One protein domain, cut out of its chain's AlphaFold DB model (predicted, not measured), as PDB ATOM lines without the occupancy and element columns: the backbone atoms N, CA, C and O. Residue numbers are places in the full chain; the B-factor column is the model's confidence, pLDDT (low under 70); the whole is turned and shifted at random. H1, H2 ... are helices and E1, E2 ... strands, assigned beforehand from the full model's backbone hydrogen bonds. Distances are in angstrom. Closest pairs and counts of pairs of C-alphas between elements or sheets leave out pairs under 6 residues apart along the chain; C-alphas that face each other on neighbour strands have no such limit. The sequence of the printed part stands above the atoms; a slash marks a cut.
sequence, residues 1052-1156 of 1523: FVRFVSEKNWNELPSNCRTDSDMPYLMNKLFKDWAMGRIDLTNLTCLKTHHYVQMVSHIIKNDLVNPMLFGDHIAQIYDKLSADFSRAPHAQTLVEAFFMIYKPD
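AT A GLANCE: This is residues 1052 to 1156 of the 1523 residues of the protein "Uncharacterized ATP-dependent helicase C05C10.2" of Caenorhabditis elegans (UniProt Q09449). A small group of crossed helices makes the body: H3 is in its core, and H2, H4 and H5 pack on it nearly at right angles. Beyond the first residues of H2, the strand E1, the short helix H1 and the loop of residues 1064 to 1073 make a smaller end, while H4 is toward the other end of the long axis. The printed part has 105 residues, with one named strand and then five named helices in the order E1, H1, H2, H3, H4, H5, and its class is mostly helix. It is compact, with a radius of gyration of the C-alphas of 13.7 A and spans of 40 by 29 by 22 A.

HOW THE PARTS SIT: Start at H3, residues 1100 to 1112, the hub, which touches three other helices. Look at its residues 1102 to 1106: they touch H5, residues 1142 to 1153, about perpendicular at 75 degrees, and the closest C-alphas are those of His 1102 and Ala 1148, 5.9 A apart. Residues 1106 to 1110 of H3 touch H2, residues 1074 to 1086, about perpendicular at 79 degrees, with the C-alphas of Phe 1082 and Met 1106 closest at 6.8 A. Residues 1104 to 1107 of H3 touch H4, residues 1123 to 1132, about perpendicular at 89 degrees, with the C-alphas of Val 1107 and Tyr 1129 closest at 7.0 A. H2 and H5 only just touch, with 3 pairs of C-alphas within 8 A, closest at Met 1078 and Phe 1149, 6.1 A. Farther out, H1, residues 1058 to 1063, is close to H2 but not clearly touching: its closest C-alphas are those of Glu 1058 and Pro 1075, 5.8 A apart. E1, residues 1052 to 1054, pairs with no named strand; its C-alpha 1054 is 5.8 A from that of Met 1074. H1 is apart from H3, H4 and H5. In H1, H2, H3 and H5 every O i to N i+4 pair is within hydrogen-bond range; in H4 it is 5 of 6.

IN THESE COORDINATES: Find C-alpha 1100 at (-57.190, 39.671, -7.909); from there H3 runs 18.5 A to Lys 1112. H2 begins at C-alpha 1074, (-39.105, 51.892, -5.572), and runs 17.8 A to Ala 1086. H5 runs 16.2 A from Ala 1142 to C-alpha 1153 at (-39.763, 41.996, -5.255). H4 measures 14.3 A, H1 8.9 A and E1 7.1 A.

THE WHOLE: The two C-alphas farthest apart are those of Asn 1067 and Lys 1131, 41.0 A, while the first and last printed C-alphas, Phe 1052 and Asp 1156, are 6.0 A apart. The printed part has no cut. The link from H2 to H3, residues 1087 to 1099, is long. Look for low confidence at residues 1132 to 1139, of which 1132 belongs to H4: their pLDDT is under 70, against a mean of 84.7 for the printed part.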
ATOM      1  N   PHE A1052     -31.975  45.047  -2.179       92.58
ATOM      2  CA  PHE A1052     -32.266  46.304  -1.503       92.58
ATOM      3  C   PHE A1052     -33.188  47.203  -2.331       92.58
ATOM      4  O   PHE A1052     -33.195  47.161  -3.558       92.58
ATOM      5  N   VAL A1053     -33.976  48.031  -1.646       95.23
ATOM      6  CA  VAL A1053     -34.832  49.054  -2.262       95.23
ATOM      7  C   VAL A1053     -34.799  50.331  -1.436       95.23
ATOM      8  O   VAL A1053     -34.846  50.285  -0.207       95.23
ATOM      9  N   ARG A1054     -34.789  51.484  -2.107       95.65
ATOM     10  CA  ARG A1054     -35.065  52.775  -1.482       95.65
ATOM     11  C   ARG A1054     -36.532  53.146  -1.671       95.65
ATOM     12  O   ARG A1054     -36.986  53.388  -2.790       95.65
ATOM     13  N   PHE A1055     -37.285  53.212  -0.580       94.52
ATOM     14  CA  PHE A1055     -38.668  53.668  -0.618       94.52
ATOM     15  C   PHE A1055     -38.730  55.194  -0.700       94.52
ATOM     16  O   PHE A1055     -38.417  55.910   0.251       94.52
ATOM     17  N   VAL A1056     -39.178  55.675  -1.856       90.43
ATOM     18  CA  VAL A1056     -39.576  57.061  -2.109       90.43
ATOM     19  C   VAL A1056     -40.945  56.994  -2.781       90.43
ATOM     20  O   VAL A1056     -41.117  56.226  -3.726       90.43
ATOM     21  N   SER A1057     -41.927  57.765  -2.310       83.59
ATOM     22  CA  SER A1057     -43.248  57.802  -2.952       83.59
ATOM     23  C   SER A1057     -43.148  58.347  -4.382       83.59
ATOM     24  O   SER A1057     -42.308  59.200  -4.666       83.59
ATOM     25  N   GLU A1058     -44.016  57.892  -5.289       82.72
ATOM     26  CA  GLU A1058     -43.993  58.307  -6.702       82.72
ATOM     27  C   GLU A1058     -44.085  59.836  -6.868       82.72
ATOM     28  O   GLU A1058     -43.384  60.413  -7.702       82.72
ATOM     29  N   LYS A1059     -44.866  60.523  -6.018       75.63
ATOM     30  CA  LYS A1059     -44.894  61.993  -5.974       75.63
ATOM     31  C   LYS A1059     -43.521  62.571  -5.617       75.63
ATOM     32  O   LYS A1059     -42.967  63.347  -6.392       75.63
ATOM     33  N   ASN A1060     -42.957  62.171  -4.475       80.73
ATOM     34  CA  ASN A1060     -41.689  62.721  -3.991       80.73
ATOM     35  C   ASN A1060     -40.546  62.420  -4.973       80.73
ATOM     36  O   ASN A1060     -39.710  63.282  -5.222       80.73
ATOM     37  N   TRP A1061     -40.543  61.230  -5.582       86.98
ATOM     38  CA  TRP A1061     -39.557  60.817  -6.580       86.98
ATOM     39  C   TRP A1061     -39.578  61.713  -7.821       86.98
ATOM     40  O   TRP A1061     -38.525  62.134  -8.299       86.98
ATOM     41  N   ASN A1062     -40.769  62.084  -8.298       79.67
ATOM     42  CA  ASN A1062     -40.921  63.016  -9.412       79.67
ATOM     43  C   ASN A1062     -40.452  64.448  -9.083       79.67
ATOM     44  O   ASN A1062     -40.024  65.158  -9.995       79.67
ATOM     45  N   GLU A1063     -40.444  64.851  -7.809       70.76
ATOM     46  CA  GLU A1063     -39.929  66.149  -7.339       70.76
ATOM     47  C   GLU A1063     -38.421  66.157  -6.995       70.76
ATOM     48  O   GLU A1063     -37.824  67.239  -6.856       70.76
ATOM     49  N   LEU A1064     -37.782  64.983  -6.878       73.06
ATOM     50  CA  LEU A1064     -36.333  64.860  -6.684       73.06
ATOM     51  C   LEU A1064     -35.570  65.278  -7.956       73.06
ATOM     52  O   LEU A1064     -35.956  64.878  -9.062       73.06
ATOM     53  N   PRO A1065     -34.457  66.030  -7.836       71.34
ATOM     54  CA  PRO A1065     -33.555  66.263  -8.961       71.34
ATOM     55  C   PRO A1065     -32.900  64.941  -9.395       71.34
ATOM     56  O   PRO A1065     -32.801  64.003  -8.604       71.34
ATOM     57  N   SER A1066     -32.448  64.859 -10.649       71.91
ATOM     58  CA  SER A1066     -31.912  63.622 -11.243       71.91
ATOM     59  C   SER A1066     -30.758  63.016 -10.439       71.91
ATOM     60  O   SER A1066     -30.756  61.817 -10.197       71.91
ATOM     61  N   ASN A1067     -29.849  63.846  -9.920       72.42
ATOM     62  CA  ASN A1067     -28.726  63.435  -9.067       72.42
ATOM     63  C   ASN A1067     -29.121  62.980  -7.643       72.42
ATOM     64  O   ASN A1067     -28.251  62.782  -6.799       72.42
ATOM     65  N   CYS A1068     -30.416  62.886  -7.338       78.19
ATOM     66  CA  CYS A1068     -30.944  62.306  -6.100       78.19
ATOM     67  C   CYS A1068     -31.898  61.130  -6.359       78.19
ATOM     68  O   CYS A1068     -32.535  60.661  -5.413       78.19
ATOM     69  N   ARG A1069     -32.020  60.673  -7.611       87.93
ATOM     70  CA  ARG A1069     -32.718  59.440  -7.997       87.93
ATOM     71  C   ARG A1069     -31.688  58.322  -8.163       87.93
ATOM     72  O   ARG A1069     -30.548  58.598  -8.521       87.93
ATOM     73  N   THR A1070     -32.085  57.084  -7.898       90.60
ATOM     74  CA  THR A1070     -31.229  55.897  -8.034       90.60
ATOM     75  C   THR A1070     -31.980  54.764  -8.728       90.60
ATOM     76  O   THR A1070     -33.199  54.643  -8.592       90.60
ATOM     77  N   ASP A1071     -31.244  53.873  -9.387       91.97
ATOM     78  CA  ASP A1071     -31.767  52.627  -9.964       91.97
ATOM     79  C   ASP A1071     -32.307  51.638  -8.911       91.97
ATOM     80  O   ASP A1071     -32.903  50.614  -9.245       91.97
ATOM     81  N   SER A1072     -32.127  51.948  -7.626       94.20
ATOM     82  CA  SER A1072     -32.662  51.208  -6.484       94.20
ATOM     83  C   SER A1072     -33.950  51.832  -5.920       94.20
ATOM     84  O   SER A1072     -34.472  51.354  -4.912       94.20
ATOM     85  N   ASP A1073     -34.475  52.898  -6.533       95.32
ATOM     86  CA  ASP A1073     -35.689  53.579  -6.078       95.32
ATOM     87  C   ASP A1073     -36.952  52.773  -6.406       95.32
ATOM     88  O   ASP A1073     -37.137  52.310  -7.535       95.32
ATOM     89  N   MET A1074     -37.870  52.672  -5.439       95.84
ATOM     90  CA  MET A1074     -39.105  51.892  -5.572       95.84
ATOM     91  C   MET A1074     -39.907  52.208  -6.851       95.84
ATOM     92  O   MET A1074     -40.242  51.249  -7.538       95.84
ATOM     93  N   PRO A1075     -40.164  53.470  -7.264       93.97
ATOM     94  CA  PRO A1075     -40.936  53.733  -8.486       93.97
ATOM     95  C   PRO A1075     -40.266  53.213  -9.767       93.97
ATOM     96  O   PRO A1075     -40.950  52.719 -10.662       93.97
ATOM     97  N   TYR A1076     -38.933  53.265  -9.850       95.00
ATOM     98  CA  TYR A1076     -38.176  52.735 -10.989       95.00
ATOM     99  C   TYR A1076     -38.178  51.201 -10.992       95.00
ATOM    100  O   TYR A1076     -38.545  50.586 -11.996       95.00
ATOM    101  N   LEU A1077     -37.857  50.581  -9.849       96.45
ATOM    102  CA  LEU A1077     -37.884  49.126  -9.692       96.45
ATOM    103  C   LEU A1077     -39.286  48.547  -9.919       96.45
ATOM    104  O   LEU A1077     -39.416  47.528 -10.590       96.45
ATOM    105  N   MET A1078     -40.335  49.203  -9.418       96.31
ATOM    106  CA  MET A1078     -41.733  48.811  -9.601       96.31
ATOM    107  C   MET A1078     -42.152  48.886 -11.071       96.31
ATOM    108  O   MET A1078     -42.704  47.918 -11.594       96.31
ATOM    109  N   ASN A1079     -41.838  49.986 -11.763       95.05
ATOM    110  CA  ASN A1079     -42.147  50.127 -13.186       95.05
ATOM    111  C   ASN A1079     -41.421  49.071 -14.031       95.05
ATOM    112  O   ASN A1079     -42.039  48.481 -14.916       95.05
ATOM    113  N   LYS A1080     -40.148  48.773 -13.728       95.11
ATOM    114  CA  LYS A1080     -39.381  47.693 -14.372       95.11
ATOM    115  C   LYS A1080     -39.998  46.314 -14.103       95.11
ATOM    116  O   LYS A1080     -40.275  45.577 -15.042       95.11
ATOM    117  N   LEU A1081     -40.285  46.000 -12.841       95.34
ATOM    118  CA  LEU A1081     -40.842  44.720 -12.399       95.34
ATOM    119  C   LEU A1081     -42.221  44.436 -13.016       95.34
ATOM    120  O   LEU A1081     -42.469  43.336 -13.505       95.34
ATOM    121  N   PHE A1082     -43.112  45.431 -13.031       95.13
ATOM    122  CA  PHE A1082     -44.440  45.298 -13.633       95.13
ATOM    123  C   PHE A1082     -44.360  45.216 -15.166       95.13
ATOM    124  O   PHE A1082     -45.096  44.438 -15.769       95.13
ATOM    125  N   LYS A1083     -43.428  45.945 -15.796       93.92
ATOM    126  CA  LYS A1083     -43.130  45.839 -17.232       93.92
ATOM    127  C   LYS A1083     -42.655  44.434 -17.616       93.92
ATOM    128  O   LYS A1083     -43.210  43.842 -18.538       93.92
ATOM    129  N   ASP A1084     -41.676  43.886 -16.898       93.24
ATOM    130  CA  ASP A1084     -41.151  42.541 -17.154       93.24
ATOM    131  C   ASP A1084     -42.209  41.447 -16.899       93.24
ATOM    132  O   ASP A1084     -42.306  40.504 -17.686       93.24
ATOM    133  N   TRP A1085     -43.075  41.605 -15.888       93.12
ATOM    134  CA  TRP A1085     -44.257  40.748 -15.697       93.12
ATOM    135  C   TRP A1085     -45.243  40.814 -16.875       93.12
ATOM    136  O   TRP A1085     -45.622  39.772 -17.408       93.12
ATOM    137  N   ALA A1086     -45.640  42.012 -17.320       90.88
ATOM    138  CA  ALA A1086     -46.623  42.160 -18.399       90.88
ATOM    139  C   ALA A1086     -46.141  41.568 -19.734       90.88
ATOM    140  O   ALA A1086     -46.939  40.986 -20.464       90.88
ATOM    141  N   MET A1087     -44.837  41.640 -20.017       89.90
ATOM    142  CA  MET A1087     -44.204  40.990 -21.178       89.90
ATOM    143  C   MET A1087     -43.947  39.479 -20.979       89.90
ATOM    144  O   MET A1087     -43.227  38.875 -21.770       89.90
ATOM    145  N   GLY A1088     -44.467  38.862 -19.911       86.28
ATOM    146  CA  GLY A1088     -44.337  37.424 -19.644       86.28
ATOM    147  C   GLY A1088     -42.939  36.951 -19.221       86.28
ATOM    148  O   GLY A1088     -42.694  35.749 -19.193       86.28
ATOM    149  N   ARG A1089     -42.013  37.860 -18.881       88.69
ATOM    150  CA  ARG A1089     -40.642  37.514 -18.443       88.69
ATOM    151  C   ARG A1089     -40.577  37.053 -16.987       88.69
ATOM    152  O   ARG A1089     -39.584  36.464 -16.574       88.69
ATOM    153  N   ILE A1090     -41.614  37.354 -16.207       87.32
ATOM    154  CA  ILE A1090     -41.771  36.949 -14.810       87.32
ATOM    155  C   ILE A1090     -43.131  36.264 -14.692       87.32
ATOM    156  O   ILE A1090     -44.156  36.909 -14.901       87.32
ATOM    157  N   ASP A1091     -43.152  34.981 -14.336       85.27
ATOM    158  CA  ASP A1091     -44.394  34.293 -13.978       85.27
ATOM    159  C   ASP A1091     -44.775  34.606 -12.522       85.27
ATOM    160  O   ASP A1091     -43.979  34.424 -11.600       85.27
ATOM    161  N   LEU A1092     -46.007  35.077 -12.322       83.58
ATOM    162  CA  LEU A1092     -46.603  35.336 -11.007       83.58
ATOM    163  C   LEU A1092     -47.819  34.443 -10.719       83.58
ATOM    164  O   LEU A1092     -48.403  34.560  -9.645       83.58
ATOM    165  N   THR A1093     -48.203  33.534 -11.622       75.74
ATOM    166  CA  THR A1093     -49.394  32.676 -11.449       75.74
ATOM    167  C   THR A1093     -49.329  31.815 -10.185       75.74
ATOM    168  O   THR A1093     -50.356  31.537  -9.569       75.74
ATOM    169  N   ASN A1094     -48.115  31.473  -9.743       72.38
ATOM    170  CA  ASN A1094     -47.840  30.712  -8.526       72.38
ATOM    171  C   ASN A1094     -47.740  31.573  -7.238       72.38
ATOM    172  O   ASN A1094     -47.558  31.026  -6.148       72.38
ATOM    173  N   LEU A1095     -47.859  32.910  -7.306       76.61
ATOM    174  CA  LEU A1095     -47.789  33.796  -6.130       76.61
ATOM    175  C   LEU A1095     -49.143  33.882  -5.397       76.61
ATOM    176  O   LEU A1095     -49.929  34.811  -5.582       76.61
ATOM    177  N   THR A1096     -49.388  32.936  -4.489       78.90
ATOM    178  CA  THR A1096     -50.628  32.834  -3.687       78.90
ATOM    179  C   THR A1096     -50.941  34.050  -2.803       78.90
ATOM    180  O   THR A1096     -52.083  34.228  -2.386       78.90
ATOM    181  N   CYS A1097     -49.960  34.915  -2.521       82.45
ATOM    182  CA  CYS A1097     -50.169  36.169  -1.793       82.45
ATOM    183  C   CYS A1097     -50.843  37.271  -2.633       82.45
ATOM    184  O   CYS A1097     -51.412  38.207  -2.062       82.45
ATOM    185  N   LEU A1098     -50.812  37.183  -3.969       87.76
ATOM    186  CA  LEU A1098     -51.393  38.201  -4.839       87.76
ATOM    187  C   LEU A1098     -52.892  37.964  -5.068       87.76
ATOM    188  O   LEU A1098     -53.306  37.040  -5.762       87.76
ATOM    189  N   LYS A1099     -53.716  38.856  -4.513       87.56
ATOM    190  CA  LYS A1099     -55.170  38.876  -4.714       87.56
ATOM    191  C   LYS A1099     -55.520  39.498  -6.067       87.56
ATOM    192  O   LYS A1099     -54.791  40.349  -6.571       87.56
ATOM    193  N   THR A1100     -56.694  39.167  -6.611       82.66
ATOM    194  CA  THR A1100     -57.190  39.671  -7.909       82.66
ATOM    195  C   THR A1100     -57.069  41.191  -8.056       82.66
ATOM    196  O   THR A1100     -56.690  41.677  -9.119       82.66
ATOM    197  N   HIS A1101     -57.329  41.959  -6.990       83.62
ATOM    198  CA  HIS A1101     -57.227  43.418  -7.041       83.62
ATOM    199  C   HIS A1101     -55.792  43.939  -7.230       83.62
ATOM    200  O   HIS A1101     -55.648  44.991  -7.844       83.62
ATOM    201  N   HIS A1102     -54.744  43.223  -6.794       89.85
ATOM    202  CA  HIS A1102     -53.353  43.610  -7.075       89.85
ATOM    203  C   HIS A1102     -53.110  43.623  -8.588       89.85
ATOM    204  O   HIS A1102     -52.718  44.649  -9.136       89.85
ATOM    205  N   TYR A1103     -53.456  42.529  -9.276       87.97
ATOM    206  CA  TYR A1103     -53.333  42.415 -10.732       87.97
ATOM    207  C   TYR A1103     -54.133  43.499 -11.474       87.97
ATOM    208  O   TYR A1103     -53.622  44.092 -12.422       87.97
ATOM    209  N   VAL A1104     -55.347  43.827 -11.006       84.51
ATOM    210  CA  VAL A1104     -56.154  44.941 -11.551       84.51
ATOM    211  C   VAL A1104     -55.406  46.276 -11.449       84.51
ATOM    212  O   VAL A1104     -55.335  47.009 -12.438       84.51
ATOM    213  N   GLN A1105     -54.831  46.598 -10.282       87.93
ATOM    214  CA  GLN A1105     -54.076  47.843 -10.104       87.93
ATOM    215  C   GLN A1105     -52.786  47.845 -10.938       87.93
ATOM    216  O   GLN A1105     -52.491  48.848 -11.582       87.93
ATOM    217  N   MET A1106     -52.055  46.725 -10.988       91.34
ATOM    218  CA  MET A1106     -50.815  46.585 -11.763       91.34
ATOM    219  C   MET A1106     -51.049  46.836 -13.258       91.34
ATOM    220  O   MET A1106     -50.360  47.669 -13.845       91.34
ATOM    221  N   VAL A1107     -52.058  46.200 -13.873       88.78
ATOM    222  CA  VAL A1107     -52.391  46.451 -15.291       88.78
ATOM    223  C   VAL A1107     -52.865  47.892 -15.495       88.78
ATOM    224  O   VAL A1107     -52.416  48.551 -16.429       88.78
ATOM    225  N   SER A1108     -53.695  48.436 -14.595       86.29
ATOM    226  CA  SER A1108     -54.115  49.845 -14.660       86.29
ATOM    227  C   SER A1108     -52.924  50.816 -14.625       86.29
ATOM    228  O   SER A1108     -52.897  51.779 -15.390       86.29
ATOM    229  N   HIS A1109     -51.906  50.541 -13.803       89.37
ATOM    230  CA  HIS A1109     -50.676  51.335 -13.711       89.37
ATOM    231  C   HIS A1109     -49.801  51.240 -14.965       89.37
ATOM    232  O   HIS A1109     -49.288  52.261 -15.424       89.37
ATOM    233  N   ILE A1110     -49.669  50.045 -15.547       90.52
ATOM    234  CA  ILE A1110     -48.926  49.812 -16.798       90.52
ATOM    235  C   ILE A1110     -49.550  50.595 -17.958       90.52
ATOM    236  O   ILE A1110     -48.831  51.283 -18.677       90.52
ATOM    237  N   ILE A1111     -50.879  50.536 -18.091       86.56
ATOM    238  CA  ILE A1111     -51.639  51.245 -19.130       86.56
ATOM    239  C   ILE A1111     -51.597  52.764 -18.916       86.56
ATOM    240  O   ILE A1111     -51.351  53.515 -19.854       86.56
ATOM    241  N   LYS A1112     -51.825  53.238 -17.685       82.75
ATOM    242  CA  LYS A1112     -51.901  54.676 -17.376       82.75
ATOM    243  C   LYS A1112     -50.576  55.414 -17.592       82.75
ATOM    244  O   LYS A1112     -50.604  56.599 -17.913       82.75
ATOM    245  N   ASN A1113     -49.448  54.738 -17.380       85.09
ATOM    246  CA  ASN A1113     -48.109  55.315 -17.528       85.09
ATOM    247  C   ASN A1113     -47.383  54.818 -18.797       85.09
ATOM    248  O   ASN A1113     -46.169  54.971 -18.889       85.09
ATOM    249  N   ASP A1114     -48.119  54.206 -19.736       87.63
ATOM    250  CA  ASP A1114     -47.656  53.712 -21.046       87.63
ATOM    251  C   ASP A1114     -46.357  52.875 -20.993       87.63
ATOM    252  O   ASP A1114     -45.444  53.000 -21.809       87.63
ATOM    253  N   LEU A1115     -46.239  52.015 -19.973       88.03
ATOM    254  CA  LEU A1115     -45.007  51.253 -19.722       88.03
ATOM    255  C   LEU A1115     -44.796  50.136 -20.757       88.03
ATOM    256  O   LEU A1115     -43.652  49.789 -21.072       88.03
ATOM    257  N   VAL A1116     -45.892  49.548 -21.247       88.91
ATOM    258  CA  VAL A1116     -45.941  48.440 -22.214       88.91
ATOM    259  C   VAL A1116     -47.219  48.578 -23.047       88.91
ATOM    260  O   VAL A1116     -48.311  48.660 -22.487       88.91
ATOM    261  N   ASN A1117     -47.088  48.544 -24.375       87.09
ATOM    262  CA  ASN A1117     -48.223  48.499 -25.300       87.09
ATOM    263  C   ASN A1117     -49.032  47.194 -25.088       87.09
ATOM    264  O   ASN A1117     -48.410  46.129 -25.063       87.09
ATOM    265  N   PRO A1118     -50.379  47.225 -24.997       83.92
ATOM    266  CA  PRO A1118     -51.214  46.030 -24.811       83.92
ATOM    267  C   PRO A1118     -50.954  44.882 -25.796       83.92
ATOM    268  O   PRO A1118     -51.092  43.722 -25.426       83.92
ATOM    269  N   MET A1119     -50.533  45.179 -27.032       84.74
ATOM    270  CA  MET A1119     -50.178  44.166 -28.043       84.74
ATOM    271  C   MET A1119     -48.919  43.350 -27.697       84.74
ATOM    272  O   MET A1119     -48.625  42.372 -28.376       84.74
ATOM    273  N   LEU A1120     -48.167  43.754 -26.669       87.35
ATOM    274  CA  LEU A1120     -46.975  43.072 -26.154       87.35
ATOM    275  C   LEU A1120     -47.228  42.397 -24.793       87.35
ATOM    276  O   LEU A1120     -46.275  42.004 -24.118       87.35
ATOM    277  N   PHE A1121     -48.489  42.293 -24.359       88.21
ATOM    278  CA  PHE A1121     -48.850  41.545 -23.156       88.21
ATOM    279  C   PHE A1121     -48.775  40.036 -23.419       88.21
ATOM    280  O   PHE A1121     -49.305  39.550 -24.415       88.21
ATOM    281  N   GLY A1122     -48.175  39.283 -22.495       84.84
ATOM    282  CA  GLY A1122     -48.261  37.820 -22.511       84.84
ATOM    283  C   GLY A1122     -49.702  37.342 -22.289       84.84
ATOM    284  O   GLY A1122     -50.462  37.988 -21.563       84.84
ATOM    285  N   ASP A1123     -50.070  36.197 -22.872       80.32
ATOM    286  CA  ASP A1123     -51.453  35.694 -22.996       80.32
ATOM    287  C   ASP A1123     -52.303  35.798 -21.715       80.32
ATOM    288  O   ASP A1123     -53.478  36.165 -21.754       80.32
ATOM    289  N   HIS A1124     -51.712  35.497 -20.555       78.94
ATOM    290  CA  HIS A1124     -52.398  35.570 -19.264       78.94
ATOM    291  C   HIS A1124     -52.757  37.016 -18.867       78.94
ATOM    292  O   HIS A1124     -53.840  37.271 -18.342       78.94
ATOM    293  N   ILE A1125     -51.869  37.976 -19.142       84.74
ATOM    294  CA  ILE A1125     -52.084  39.401 -18.868       84.74
ATOM    295  C   ILE A1125     -53.052  39.998 -19.898       84.74
ATOM    296  O   ILE A1125     -53.908  40.795 -19.517       84.74
ATOM    297  N   ALA A1126     -53.011  39.551 -21.159       82.71
ATOM    298  CA  ALA A1126     -54.008  39.909 -22.171       82.71
ATOM    299  C   ALA A1126     -55.432  39.496 -21.737       82.71
ATOM    300  O   ALA A1126     -56.331  40.333 -21.690       82.71
ATOM    301  N   GLN A1127     -55.623  38.257 -21.264       79.49
ATOM    302  CA  GLN A1127     -56.916  37.806 -20.722       79.49
ATOM    303  C   GLN A1127     -57.396  38.610 -19.502       79.49
ATOM    304  O   GLN A1127     -58.604  38.726 -19.281       79.49
ATOM    305  N   ILE A1128     -56.479  39.125 -18.676       78.17
ATOM    306  CA  ILE A1128     -56.806  40.021 -17.557       78.17
ATOM    307  C   ILE A1128     -57.206  41.405 -18.091       78.17
ATOM    308  O   ILE A1128     -58.207  41.962 -17.644       78.17
ATOM    309  N   TYR A1129     -56.471  41.938 -19.069       82.52
ATOM    310  CA  TYR A1129     -56.747  43.223 -19.708       82.52
ATOM    311  C   TYR A1129     -58.118  43.249 -20.399       82.52
ATOM    312  O   TYR A1129     -58.917  44.142 -20.112       82.52
ATOM    313  N   ASP A1130     -58.447  42.241 -21.209       80.53
ATOM    314  CA  ASP A1130     -59.729  42.159 -21.921       80.53
ATOM    315  C   ASP A1130     -60.921  42.169 -20.951       80.53
ATOM    316  O   ASP A1130     -61.869  42.945 -21.120       80.53
ATOM    317  N   LYS A1131     -60.833  41.379 -19.869       72.03
ATOM    318  CA  LYS A1131     -61.840  41.313 -18.791       72.03
ATOM    319  C   LYS A1131     -61.985  42.623 -18.005       72.03
ATOM    320  O   LYS A1131     -63.026  42.838 -17.388       72.03
ATOM    321  N   LEU A1132     -60.966  43.485 -18.005       68.29
ATOM    322  CA  LEU A1132     -60.908  44.730 -17.226       68.29
ATOM    323  C   LEU A1132     -61.009  46.011 -18.066       68.29
ATOM    324  O   LEU A1132     -61.124  47.101 -17.498       68.29
ATOM    325  N   SER A1133     -61.046  45.882 -19.394       58.55
ATOM    326  CA  SER A1133     -61.173  46.955 -20.396       58.55
ATOM    327  C   SER A1133     -62.230  48.023 -20.064       58.55
ATOM    328  O   SER A1133     -62.104  49.187 -20.446       58.55
ATOM    329  N   ALA A1134     -63.261  47.663 -19.294       53.81
ATOM    330  CA  ALA A1134     -64.298  48.575 -18.838       53.81
ATOM    331  C   ALA A1134     -63.889  49.551 -17.708       53.81
ATOM    332  O   ALA A1134     -64.485  50.631 -17.662       53.81
ATOM    333  N   ASP A1135     -62.954  49.220 -16.806       58.30
ATOM    334  CA  ASP A1135     -62.772  49.936 -15.518       58.30
ATOM    335  C   ASP A1135     -61.452  50.736 -15.396       58.30
ATOM    336  O   ASP A1135     -61.331  51.585 -14.511       58.30
ATOM    337  N   PHE A1136     -60.508  50.591 -16.343       62.24
ATOM    338  CA  PHE A1136     -59.216  51.318 -16.381       62.24
ATOM    339  C   PHE A1136     -59.305  52.860 -16.422       62.24
ATOM    340  O   PHE A1136     -58.289  53.544 -16.351       62.24
ATOM    341  N   SER A1137     -60.511  53.430 -16.486       56.31
ATOM    342  CA  SER A1137     -60.761  54.872 -16.324       56.31
ATOM    343  C   SER A1137     -60.360  55.447 -14.957       56.31
ATOM    344  O   SER A1137     -60.365  56.665 -14.793       56.31
ATOM    345  N   ARG A1138     -60.063  54.594 -13.970       56.12
ATOM    346  CA  ARG A1138     -59.691  54.969 -12.602       56.12
ATOM    347  C   ARG A1138     -58.175  54.980 -12.436       56.12
ATOM    348  O   ARG A1138     -57.503  54.042 -12.852       56.12
ATOM    349  N   ALA A1139     -57.645  56.016 -11.788       66.79
ATOM    350  CA  ALA A1139     -56.247  56.021 -11.360       66.79
ATOM    351  C   ALA A1139     -55.983  54.864 -10.365       66.79
ATOM    352  O   ALA A1139     -56.826  54.634  -9.493       66.79
ATOM    353  N   PRO A1140     -54.847  54.150 -10.474       78.54
ATOM    354  CA  PRO A1140     -54.566  52.992  -9.641       78.54
ATOM    355  C   PRO A1140     -54.300  53.396  -8.186       78.54
ATOM    356  O   PRO A1140     -53.751  54.465  -7.905       78.54
ATOM    357  N   HIS A1141     -54.686  52.530  -7.253       81.21
ATOM    358  CA  HIS A1141     -54.555  52.779  -5.823       81.21
ATOM    359  C   HIS A1141     -53.104  52.583  -5.357       81.21
ATOM    360  O   HIS A1141     -52.614  51.457  -5.270       81.21
ATOM    361  N   ALA A1142     -52.419  53.690  -5.055       82.78
ATOM    362  CA  ALA A1142     -50.974  53.719  -4.820       82.78
ATOM    363  C   ALA A1142     -50.501  52.743  -3.730       82.78
ATOM    364  O   ALA A1142     -49.530  52.023  -3.944       82.78
ATOM    365  N   GLN A1143     -51.200  52.655  -2.594       84.47
ATOM    366  CA  GLN A1143     -50.800  51.746  -1.516       84.47
ATOM    367  C   GLN A1143     -50.893  50.271  -1.939       84.47
ATOM    368  O   GLN A1143     -49.995  49.488  -1.651       84.47
ATOM    369  N   THR A1144     -51.906  49.916  -2.730       88.41
ATOM    370  CA  THR A1144     -52.097  48.560  -3.269       88.41
ATOM    371  C   THR A1144     -51.065  48.203  -4.349       88.41
ATOM    372  O   THR A1144     -50.719  47.032  -4.503       88.41
ATOM    373  N   LEU A1145     -50.513  49.194  -5.066       91.79
ATOM    374  CA  LEU A1145     -49.337  48.991  -5.926       91.79
ATOM    375  C   LEU A1145     -48.073  48.721  -5.099       91.79
ATOM    376  O   LEU A1145     -47.311  47.818  -5.437       91.79
ATOM    377  N   VAL A1146     -47.867  49.467  -4.008       91.80
ATOM    378  CA  VAL A1146     -46.726  49.276  -3.096       91.80
ATOM    379  C   VAL A1146     -46.802  47.905  -2.414       91.80
ATOM    380  O   VAL A1146     -45.814  47.175  -2.413       91.80
ATOM    381  N   GLU A1147     -47.971  47.509  -1.909       91.53
ATOM    382  CA  GLU A1147     -48.227  46.172  -1.353       91.53
ATOM    383  C   GLU A1147     -47.875  45.068  -2.364       91.53
ATOM    384  O   GLU A1147     -47.085  44.174  -2.052       91.53
ATOM    385  N   ALA A1148     -48.371  45.168  -3.605       93.25
ATOM    386  CA  ALA A1148     -48.042  44.223  -4.671       93.25
ATOM    387  C   ALA A1148     -46.534  44.198  -4.996       93.25
ATOM    388  O   ALA A1148     -45.945  43.120  -5.103       93.25
ATOM    389  N   PHE A1149     -45.884  45.364  -5.093       95.03
ATOM    390  CA  PHE A1149     -44.441  45.471  -5.321       95.03
ATOM    391  C   PHE A1149     -43.632  44.761  -4.226       95.03
ATOM    392  O   PHE A1149     -42.780  43.932  -4.548       95.03
ATOM    393  N   PHE A1150     -43.915  45.018  -2.944       92.70
ATOM    394  CA  PHE A1150     -43.196  44.378  -1.836       92.70
ATOM    395  C   PHE A1150     -43.446  42.861  -1.772       92.70
ATOM    396  O   PHE A1150     -42.517  42.113  -1.458       92.70
ATOM    397  N   MET A1151     -44.646  42.386  -2.134       91.51
ATOM    398  CA  MET A1151     -44.956  40.948  -2.229       91.51
ATOM    399  C   MET A1151     -44.189  40.227  -3.348       91.51
ATOM    400  O   MET A1151     -43.853  39.050  -3.183       91.51
ATOM    401  N   ILE A1152     -43.914  40.904  -4.469       92.61
ATOM    402  CA  ILE A1152     -43.214  40.328  -5.629       92.61
ATOM    403  C   ILE A1152     -41.694  40.469  -5.490       92.61
ATOM    404  O   ILE A1152     -40.973  39.477  -5.583       92.61
ATOM    405  N   TYR A1153     -41.198  41.691  -5.266       93.36
ATOM    406  CA  TYR A1153     -39.763  41.996  -5.255       93.36
ATOM    407  C   TYR A1153     -39.040  41.295  -4.096       93.36
ATOM    408  O   TYR A1153     -37.956  40.739  -4.294       93.36
ATOM    409  N   LYS A1154     -39.695  41.267  -2.920       91.29
ATOM    410  CA  LYS A1154     -39.208  40.696  -1.652       91.29
ATOM    411  C   LYS A1154     -37.807  41.219  -1.281       91.29
ATOM    412  O   LYS A1154     -36.844  40.464  -1.369       91.29
ATOM    413  N   PRO A1155     -37.681  42.509  -0.915       93.07
ATOM    414  CA  PRO A1155     -36.408  43.085  -0.500       93.07
ATOM    415  C   PRO A1155     -35.995  42.593   0.891       93.07
ATOM    416  O   PRO A1155     -36.818  42.544   1.810       93.07
ATOM    417  N   ASP A1156     -34.706  42.315   1.049       93.15
ATOM    418  CA  ASP A1156     -34.067  42.021   2.331       93.15
ATOM    419  C   ASP A1156     -33.755  43.313   3.096       93.15
ATOM    420  O   ASP A1156     -33.916  43.371   4.314       93.15
TER     421      ASP A1156